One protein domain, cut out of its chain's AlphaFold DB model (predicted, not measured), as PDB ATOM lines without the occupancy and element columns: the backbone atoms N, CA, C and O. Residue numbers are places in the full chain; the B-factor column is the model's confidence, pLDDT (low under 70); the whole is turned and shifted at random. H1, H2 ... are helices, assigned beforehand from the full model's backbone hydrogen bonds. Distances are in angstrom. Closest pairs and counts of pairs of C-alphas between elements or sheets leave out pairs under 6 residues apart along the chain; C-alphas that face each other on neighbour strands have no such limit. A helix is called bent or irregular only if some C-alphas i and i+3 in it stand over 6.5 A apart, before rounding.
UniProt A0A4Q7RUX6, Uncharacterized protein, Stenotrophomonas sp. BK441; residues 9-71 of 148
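Overview. This is residues 9 to 71 of the 148 residues of an uncharacterized protein of Stenotrophomonas sp. BK441 (UniProt A0A4Q7RUX6). Two helices, the long H4 and the irregular H2, lie side by side and run opposite ways, with H1 set crosswise to H2. The short H3 and H5 sit near opposite ends of H4. The printed part has 63 residues with five named helices, H1 to H5 in chain order, and no named strand; its class is all helix. It is compact, with a radius of gyration of the C-alphas of 11.2 A, and elongated, spanning 34 by 20 by 19 A.

Arrangement. Start with H4, residues 49 to 64, the hub. It touches H2, residues 26 to 36, at a shallow tilt of 30 degrees, opposite ways; the closest C-alphas are those of Gln 27 and Ala 60, 4.3 A apart. H1, residues 9 to 21, touches H2 with residues 15 to 19 alone, about perpendicular at 75 degrees; its closest C-alphas there are those of Ala 19 and Gly 29, 5.6 A apart. H1 is close to H4 but not clearly touching, with the closest C-alphas, those of Arg 12 and Leu 59, 7.0 A apart. H3, residues 39 to 43, only just touches H4, with 3 pairs of C-alphas within 8 A; only residues 51 to 55 of H4 take part, and the closest C-alphas are those of Leu 42 and Arg 52, 7.5 A apart. H5, residues 66 to 69, and H4 only just touch, with 3 such pairs, and touch only at the corner by their link; only residues 62 to 63 of H4 take part, and the closest C-alphas, Gly 63 and Ala 69, are 5.0 A apart. H3 and H5 are apart. In H1 and H3 every O i to N i+4 pair is within hydrogen-bond range; H2 has 5 of 7 and H4 9 of 12, and H5 is too short for such a pair.

Along the chain. Find C-alpha 49 at (9.863, 48.125, -51.461); from there H4 runs 23.7 A to C-alpha 64 at (16.316, 62.490, -33.709). H4 is neither bent nor irregular, but only just: C-alphas 60 and 63 are 6.1 A apart. H1 begins at C-alpha 9, (6.296, 49.074, -30.482), and is 18.5 A long. H2 is 15.1 A long and irregular: C-alphas 28 and 31 are 7.1 A apart. H3 measures 6.0 A and H5 5.1 A.

Size, cuts and confidence. The C-alphas farthest apart are those of Pro 46 and Val 70, 34.1 A. The printed part has no cut, and its four links between helices are tight. Look for pLDDT under 70 at residues 9, 40 and 43 to 46; the mean of the printed part is 88.2.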
ATOM      1  N   HIS A   9       5.486  48.960 -31.684       60.03
ATOM      2  CA  HIS A   9       6.296  49.074 -30.482       60.03
ATOM      3  C   HIS A   9       7.303  47.922 -30.306       60.03
ATOM      4  O   HIS A   9       8.394  48.161 -29.791       60.03
ATOM      5  N   ASP A  10       6.983  46.714 -30.780       81.69
ATOM      6  CA  ASP A  10       7.880  45.555 -30.699       81.69
ATOM      7  C   ASP A  10       9.028  45.697 -31.698       81.69
ATOM      8  O   ASP A  10      10.186  45.523 -31.325       81.69
ATOM      9  N   LEU A  11       8.739  46.112 -32.937       86.44
ATOM     10  CA  LEU A  11       9.770  46.307 -33.963       86.44
ATOM     11  C   LEU A  11      10.757  47.415 -33.573       86.44
ATOM     12  O   LEU A  11      11.963  47.268 -33.748       86.44
ATOM     13  N   ARG A  12      10.254  48.515 -32.996       90.44
ATOM     14  CA  ARG A  12      11.090  49.611 -32.487       90.44
ATOM     15  C   ARG A  12      12.046  49.136 -31.392       90.44
ATOM     16  O   ARG A  12      13.223  49.482 -31.432       90.44
ATOM     17  N   LEU A  13      11.557  48.370 -30.416       90.56
ATOM     18  CA  LEU A  13      12.392  47.859 -29.324       90.56
ATOM     19  C   LEU A  13      13.410  46.833 -29.830       90.56
ATOM     20  O   LEU A  13      14.596  46.967 -29.534       90.56
ATOM     21  N   GLN A  14      12.975  45.891 -30.670       92.38
ATOM     22  CA  GLN A  14      13.858  44.922 -31.323       92.38
ATOM     23  C   GLN A  14      14.968  45.621 -32.108       92.38
ATOM     24  O   GLN A  14      16.133  45.247 -31.993       92.38
ATOM     25  N   PHE A  15      14.624  46.672 -32.857       94.69
ATOM     26  CA  PHE A  15      15.599  47.468 -33.585       94.69
ATOM     27  C   PHE A  15      16.598  48.160 -32.654       94.69
ATOM     28  O   PHE A  15      17.801  48.098 -32.901       94.69
ATOM     29  N   ILE A  16      16.126  48.811 -31.587       93.88
ATOM     30  CA  ILE A  16      16.999  49.512 -30.636       93.88
ATOM     31  C   ILE A  16      17.991  48.537 -29.998       93.88
ATOM     32  O   ILE A  16      19.187  48.834 -29.926       93.88
ATOM     33  N   ASP A  17      17.515  47.373 -29.563       93.50
ATOM     34  CA  ASP A  17      18.358  46.353 -28.944       93.50
ATOM     35  C   ASP A  17      19.354  45.771 -29.946       93.50
ATOM     36  O   ASP A  17      20.551  45.702 -29.658       93.50
ATOM     37  N   TRP A  18      18.887  45.437 -31.150       95.25
ATOM     38  CA  TRP A  18      19.733  44.958 -32.238       95.25
ATOM     39  C   TRP A  18      20.828  45.974 -32.587       95.25
ATOM     40  O   TRP A  18      22.014  45.640 -32.624       95.25
ATOM     41  N   ALA A  19      20.468  47.246 -32.762       95.44
ATOM     42  CA  ALA A  19      21.414  48.294 -33.121       95.44
ATOM     43  C   ALA A  19      22.501  48.454 -32.045       95.44
ATOM     44  O   ALA A  19      23.688  48.519 -32.371       95.44
ATOM     45  N   LYS A  20      22.132  48.413 -30.758       93.25
ATOM     46  CA  LYS A  20      23.098  48.441 -29.645       93.25
ATOM     47  C   LYS A  20      24.013  47.216 -29.626       93.25
ATOM     48  O   LYS A  20      25.208  47.353 -29.362       93.25
ATOM     49  N   GLN A  21      23.476  46.027 -29.897       93.44
ATOM     50  CA  GLN A  21      24.246  44.780 -29.914       93.44
ATOM     51  C   GLN A  21      25.280  44.747 -31.046       93.44
ATOM     52  O   GLN A  21      26.375  44.215 -30.852       93.44
ATOM     53  N   HIS A  22      24.972  45.369 -32.185       94.69
ATOM     54  CA  HIS A  22      25.811  45.350 -33.388       94.69
ATOM     55  C   HIS A  22      26.578  46.656 -33.648       94.69
ATOM     56  O   HIS A  22      27.165  46.835 -34.717       94.69
ATOM     57  N   GLY A  23      26.599  47.570 -32.672       93.75
ATOM     58  CA  GLY A  23      27.385  48.801 -32.753       93.75
ATOM     59  C   GLY A  23      26.885  49.762 -33.827       93.75
ATOM     60  O   GLY A  23      27.691  50.348 -34.544       93.75
ATOM     61  N   HIS A  24      25.568  49.903 -33.959       95.50
ATOM     62  CA  HIS A  24      24.908  50.849 -34.851       95.50
ATOM     63  C   HIS A  24      24.201  51.955 -34.060       95.50
ATOM     64  O   HIS A  24      23.630  51.721 -32.997       95.50
ATOM     65  N   SER A  25      24.199  53.163 -34.621       94.31
ATOM     66  CA  SER A  25      23.214  54.195 -34.279       94.31
ATOM     67  C   SER A  25      21.899  53.929 -35.025       94.31
ATOM     68  O   SER A  25      21.918  53.205 -36.026       94.31
ATOM     69  N   PRO A  26      20.774  54.559 -34.643       94.69
ATOM     70  CA  PRO A  26      19.532  54.452 -35.405       94.69
ATOM     71  C   PRO A  26      19.708  54.753 -36.904       94.69
ATOM     72  O   PRO A  26      19.297  53.966 -37.754       94.69
ATOM     73  N   GLN A  27      20.433  55.825 -37.239       93.88
ATOM     74  CA  GLN A  27      20.667  56.235 -38.627       93.88
ATOM     75  C   GLN A  27      21.471  55.207 -39.431       93.88
ATOM     76  O   GLN A  27      21.248  55.038 -40.624       93.88
ATOM     77  N   THR A  28      22.422  54.521 -38.792       94.38
ATOM     78  CA  THR A  28      23.307  53.563 -39.475       94.38
ATOM     79  C   THR A  28      22.795  52.129 -39.413       94.38
ATOM     80  O   THR A  28      23.257  51.290 -40.182       94.38
ATOM     81  N   GLY A  29      21.884  51.824 -38.489       95.12
ATOM     82  CA  GLY A  29      21.350  50.483 -38.265       95.12
ATOM     83  C   GLY A  29      20.050  50.199 -39.008       95.12
ATOM     84  O   GLY A  29      19.777  49.037 -39.286       95.12
ATOM     85  N   ALA A  30      19.257  51.224 -39.338       95.75
ATOM     86  CA  ALA A  30      17.904  51.035 -39.865       95.75
ATOM     87  C   ALA A  30      17.863  50.209 -41.161       95.75
ATOM     88  O   ALA A  30      17.093  49.258 -41.259       95.75
ATOM     89  N   ALA A  31      18.714  50.531 -42.139       95.06
ATOM     90  CA  ALA A  31      18.773  49.780 -43.392       95.06
ATOM     91  C   ALA A  31      19.245  48.324 -43.187       95.06
ATOM     92  O   ALA A  31      18.473  47.427 -43.526       95.06
ATOM     93  N   PRO A  32      20.410  48.059 -42.555       94.12
ATOM     94  CA  PRO A  32      20.847  46.693 -42.265       94.12
ATOM     95  C   PRO A  32      19.835  45.865 -41.468       94.12
ATOM     96  O   PRO A  32      19.648  44.689 -41.756       94.12
ATOM     97  N   PHE A  33      19.170  46.467 -40.476       95.06
ATOM     98  CA  PHE A  33      18.166  45.772 -39.679       95.06
ATOM     99  C   PHE A  33      16.982  45.330 -40.535       95.06
ATOM    100  O   PHE A  33      16.610  44.160 -40.492       95.06
ATOM    101  N   VAL A  34      16.418  46.251 -41.329       93.56
ATOM    102  CA  VAL A  34      15.288  45.959 -42.220       93.56
ATOM    103  C   VAL A  34      15.674  44.890 -43.233       93.56
ATOM    104  O   VAL A  34      14.899  43.964 -43.444       93.56
ATOM    105  N   ASP A  35      16.875  44.963 -43.809       92.00
ATOM    106  CA  ASP A  35      17.381  43.988 -44.783       92.00
ATOM    107  C   ASP A  35      17.485  42.559 -44.228       92.00
ATOM    108  O   ASP A  35      17.378  41.606 -44.995       92.00
ATOM    109  N   LEU A  36      17.611  42.402 -42.907       90.75
ATOM    110  CA  LEU A  36      17.587  41.102 -42.231       90.75
ATOM    111  C   LEU A  36      16.172  40.606 -41.890       90.75
ATOM    112  O   LEU A  36      16.014  39.422 -41.597       90.75
ATOM    113  N   GLN A  37      15.158  41.477 -41.904       86.12
ATOM    114  CA  GLN A  37      13.784  41.099 -41.568       86.12
ATOM    115  C   GLN A  37      13.066  40.446 -42.746       86.12
ATOM    116  O   GLN A  37      13.165  40.901 -43.896       86.12
ATOM    117  N   SER A  38      12.259  39.428 -42.433       81.81
ATOM    118  CA  SER A  38      11.286  38.913 -43.389       81.81
ATOM    119  C   SER A  38      10.159  39.926 -43.595       81.81
ATOM    120  O   SER A  38       9.848  40.739 -42.724       81.81
ATOM    121  N   ASP A  39       9.501  39.867 -44.749       75.62
ATOM    122  CA  ASP A  39       8.363  40.745 -45.038       75.62
ATOM    123  C   ASP A  39       7.216  40.564 -44.031       75.62
ATOM    124  O   ASP A  39       6.543  41.526 -43.654       75.62
ATOM    125  N   PHE A  40       7.043  39.336 -43.532       66.19
ATOM    126  CA  PHE A  40       6.039  39.023 -42.525       66.19
ATOM    127  C   PHE A  40       6.315  39.739 -41.197       66.19
ATOM    128  O   PHE A  40       5.380  40.257 -40.586       66.19
ATOM    129  N   ASP A  41       7.581  39.846 -40.795       74.06
ATOM    130  CA  ASP A  41       7.980  40.552 -39.570       74.06
ATOM    131  C   ASP A  41       7.751  42.070 -39.681       74.06
ATOM    132  O   ASP A  41       7.450  42.736 -38.691       74.06
ATOM    133  N   LEU A  42       7.837  42.623 -40.897       74.75
ATOM    134  CA  LEU A  42       7.674  44.058 -41.156       74.75
ATOM    135  C   LEU A  42       6.213  44.489 -41.333       74.75
ATOM    136  O   LEU A  42       5.844  45.594 -40.932       74.75
ATOM    137  N   ALA A  43       5.394  43.656 -41.979       69.06
ATOM    138  CA  ALA A  43       4.071  44.055 -42.466       69.06
ATOM    139  C   ALA A  43       2.937  43.066 -42.147       69.06
ATOM    140  O   ALA A  43       1.789  43.339 -42.498       69.06
ATOM    141  N   GLY A  44       3.227  41.920 -41.519       66.25
ATOM    142  CA  GLY A  44       2.247  40.847 -41.310       66.25
ATOM    143  C   GLY A  44       1.767  40.185 -42.611       66.25
ATOM    144  O   GLY A  44       0.683  39.601 -42.649       66.25
ATOM    145  N   GLY A  45       2.554  40.309 -43.688       65.75
ATOM    146  CA  GLY A  45       2.257  39.853 -45.048       65.75
ATOM    147  C   GLY A  45       3.349  40.288 -46.040       65.75
ATOM    148  O   GLY A  45       4.388  40.772 -45.600       65.75
ATOM    149  N   PRO A  46       3.148  40.130 -47.363       69.94
ATOM    150  CA  PRO A  46       4.096  40.607 -48.368       69.94
ATOM    151  C   PRO A  46       4.333  42.113 -48.220       69.94
ATOM    152  O   PRO A  46       3.380  42.895 -48.237       69.94
ATOM    153  N   ALA A  47       5.592  42.512 -48.069       74.56
ATOM    154  CA  ALA A  47       6.002  43.901 -47.988       74.56
ATOM    155  C   ALA A  47       6.594  44.292 -49.340       74.56
ATOM    156  O   ALA A  47       7.489  43.625 -49.847       74.56
ATOM    157  N   ASP A  48       6.084  45.363 -49.937       83.44
ATOM    158  CA  ASP A  48       6.735  45.946 -51.102       83.44
ATOM    159  C   ASP A  48       7.929  46.822 -50.684       83.44
ATOM    160  O   ASP A  48       8.136  47.141 -49.504       83.44
ATOM    161  N   ASP A  49       8.712  47.247 -51.675       84.00
ATOM    162  CA  ASP A  49       9.863  48.125 -51.461       84.00
ATOM    163  C   ASP A  49       9.475  49.447 -50.775       84.00
ATOM    164  O   ASP A  49      10.267  50.014 -50.020       84.00
ATOM    165  N   GLY A  50       8.243  49.926 -50.977       87.31
ATOM    166  CA  GLY A  50       7.729  51.143 -50.352       87.31
ATOM    167  C   GLY A  50       7.498  50.985 -48.848       87.31
ATOM    168  O   GLY A  50       7.796  51.900 -48.075       87.31
ATOM    169  N   VAL A  51       7.012  49.821 -48.411       87.94
ATOM    170  CA  VAL A  51       6.880  49.477 -46.990       87.94
ATOM    171  C   VAL A  51       8.254  49.391 -46.340       87.94
ATOM    172  O   VAL A  51       8.467  50.031 -45.309       87.94
ATOM    173  N   ARG A  52       9.195  48.660 -46.949       89.06
ATOM    174  CA  ARG A  52      10.555  48.503 -46.411       89.06
ATOM    175  C   ARG A  52      11.247  49.856 -46.280       89.06
ATOM    176  O   ARG A  52      11.795  50.169 -45.227       89.06
ATOM    177  N   GLU A  53      11.145  50.700 -47.302       92.06
ATOM    178  CA  GLU A  53      11.751  52.030 -47.290       92.06
ATOM    179  C   GLU A  53      11.119  52.972 -46.258       92.06
ATOM    180  O   GLU A  53      11.820  53.738 -45.594       92.06
ATOM    181  N   ARG A  54       9.798  52.895 -46.063       91.69
ATOM    182  CA  ARG A  54       9.134  53.632 -44.981       91.69
ATOM    183  C   ARG A  54       9.653  53.189 -43.615       91.69
ATOM    184  O   ARG A  54      10.043  54.046 -42.832       91.69
ATOM    185  N   VAL A  55       9.733  51.882 -43.358       91.69
ATOM    186  CA  VAL A  55      10.247  51.360 -42.081       91.69
ATOM    187  C   VAL A  55      11.697  51.793 -41.852       91.69
ATOM    188  O   VAL A  55      12.023  52.238 -40.757       91.69
ATOM    189  N   ARG A  56      12.564  51.744 -42.875       95.19
ATOM    190  CA  ARG A  56      13.945  52.248 -42.757       95.19
ATOM    191  C   ARG A  56      13.979  53.709 -42.318       95.19
ATOM    192  O   ARG A  56      14.740  54.057 -41.420       95.19
ATOM    193  N   ARG A  57      13.149  54.559 -42.929       94.94
ATOM    194  CA  ARG A  57      13.070  55.982 -42.579       94.94
ATOM    195  C   ARG A  57      12.573  56.188 -41.152       94.94
ATOM    196  O   ARG A  57      13.197  56.940 -40.409       94.94
ATOM    197  N   ASP A  58      11.504  55.495 -40.771       93.56
ATOM    198  CA  ASP A  58      10.902  55.607 -39.442       93.56
ATOM    199  C   ASP A  58      11.893  55.167 -38.348       93.56
ATOM    200  O   ASP A  58      12.046  55.845 -37.334       93.56
ATOM    201  N   LEU A  59      12.638  54.076 -38.572       95.12
ATOM    202  CA  LEU A  59      13.669  53.600 -37.645       95.12
ATOM    203  C   LEU A  59      14.892  54.529 -37.593       95.12
ATOM    204  O   LEU A  59      15.451  54.744 -36.517       95.12
ATOM    205  N   ALA A  60      15.309  55.110 -38.721       95.69
ATOM    206  CA  ALA A  60      16.412  56.072 -38.755       95.69
ATOM    207  C   ALA A  60      16.067  57.370 -38.002       95.69
ATOM    208  O   ALA A  60      16.919  57.906 -37.287       95.69
ATOM    209  N   ALA A  61      14.815  57.830 -38.116       95.31
ATOM    210  CA  ALA A  61      14.302  59.024 -37.442       95.31
ATOM    211  C   ALA A  61      14.298  58.897 -35.911       95.31
ATOM    212  O   ALA A  61      14.364  59.906 -35.213       95.31
ATOM    213  N   LEU A  62      14.331  57.675 -35.362       93.19
ATOM    214  CA  LEU A  62      14.474  57.466 -33.916       93.19
ATOM    215  C   LEU A  62      15.731  58.130 -33.344       93.19
ATOM    216  O   LEU A  62      15.757  58.481 -32.172       93.19
ATOM    217  N   GLY A  63      16.782  58.314 -34.145       89.94
ATOM    218  CA  GLY A  63      17.987  59.004 -33.691       89.94
ATOM    219  C   GLY A  63      17.824  60.520 -33.523       89.94
ATOM    220  O   GLY A  63      18.734  61.155 -32.996       89.94
ATOM    221  N   GLU A  64      16.702  61.095 -33.958       92.44
ATOM    222  CA  GLU A  64      16.316  62.490 -33.709       92.44
ATOM    223  C   GLU A  64      15.498  62.631 -32.415       92.44
ATOM    224  O   GLU A  64      15.383  63.724 -31.862       92.44
ATOM    225  N   GLU A  65      14.963  61.524 -31.889       92.94
ATOM    226  CA  GLU A  65      14.280  61.505 -30.601       92.94
ATOM    227  C   GLU A  65      15.307  61.528 -29.464       92.94
ATOM    228  O   GLU A  65      16.052  60.566 -29.262       92.94
ATOM    229  N   THR A  66      15.321  62.609 -28.681       89.19
ATOM    230  CA  THR A  66      16.285  62.820 -27.588       89.19
ATOM    231  C   THR A  66      16.396  61.611 -26.656       89.19
ATOM    232  O   THR A  66      17.505  61.157 -26.379       89.19
ATOM    233  N   ASP A  67      15.265  61.040 -26.230       89.00
ATOM    234  CA  ASP A  67      15.224  59.918 -25.281       89.00
ATOM    235  C   ASP A  67      15.782  58.610 -25.855       89.00
ATOM    236  O   ASP A  67      16.208  57.726 -25.108       89.00
ATOM    237  N   VAL A  68      15.795  58.463 -27.180       88.19
ATOM    238  CA  VAL A  68      16.425  57.323 -27.851       88.19
ATOM    239  C   VAL A  68      17.898  57.616 -28.089       88.19
ATOM    240  O   VAL A  68      18.736  56.784 -27.747       88.19
ATOM    241  N   ALA A  69      18.226  58.797 -28.617       88.06
ATOM    242  CA  ALA A  69      19.585  59.192 -28.968       88.06
ATOM    243  C   ALA A  69      20.561  59.060 -27.787       88.06
ATOM    244  O   ALA A  69      21.656  58.528 -27.957       88.06
ATOM    245  N   VAL A  70      20.146  59.445 -26.572       89.94
ATOM    246  CA  VAL A  70      20.975  59.329 -25.354       89.94
ATOM    247  C   VAL A  70      21.334  57.888 -24.977       89.94
ATOM    248  O   VAL A  70      22.274  57.668 -24.218       89.94
ATOM    249  N   GLN A  71      20.611  56.893 -25.496       90.00
ATOM    250  CA  GLN A  71      20.881  55.481 -25.223       90.00
ATOM    251  C   GLN A  71      21.970  54.892 -26.125       90.00
ATOM    252  O   GLN A  71      22.409  53.763 -25.888       90.00
TER     253      GLN A  71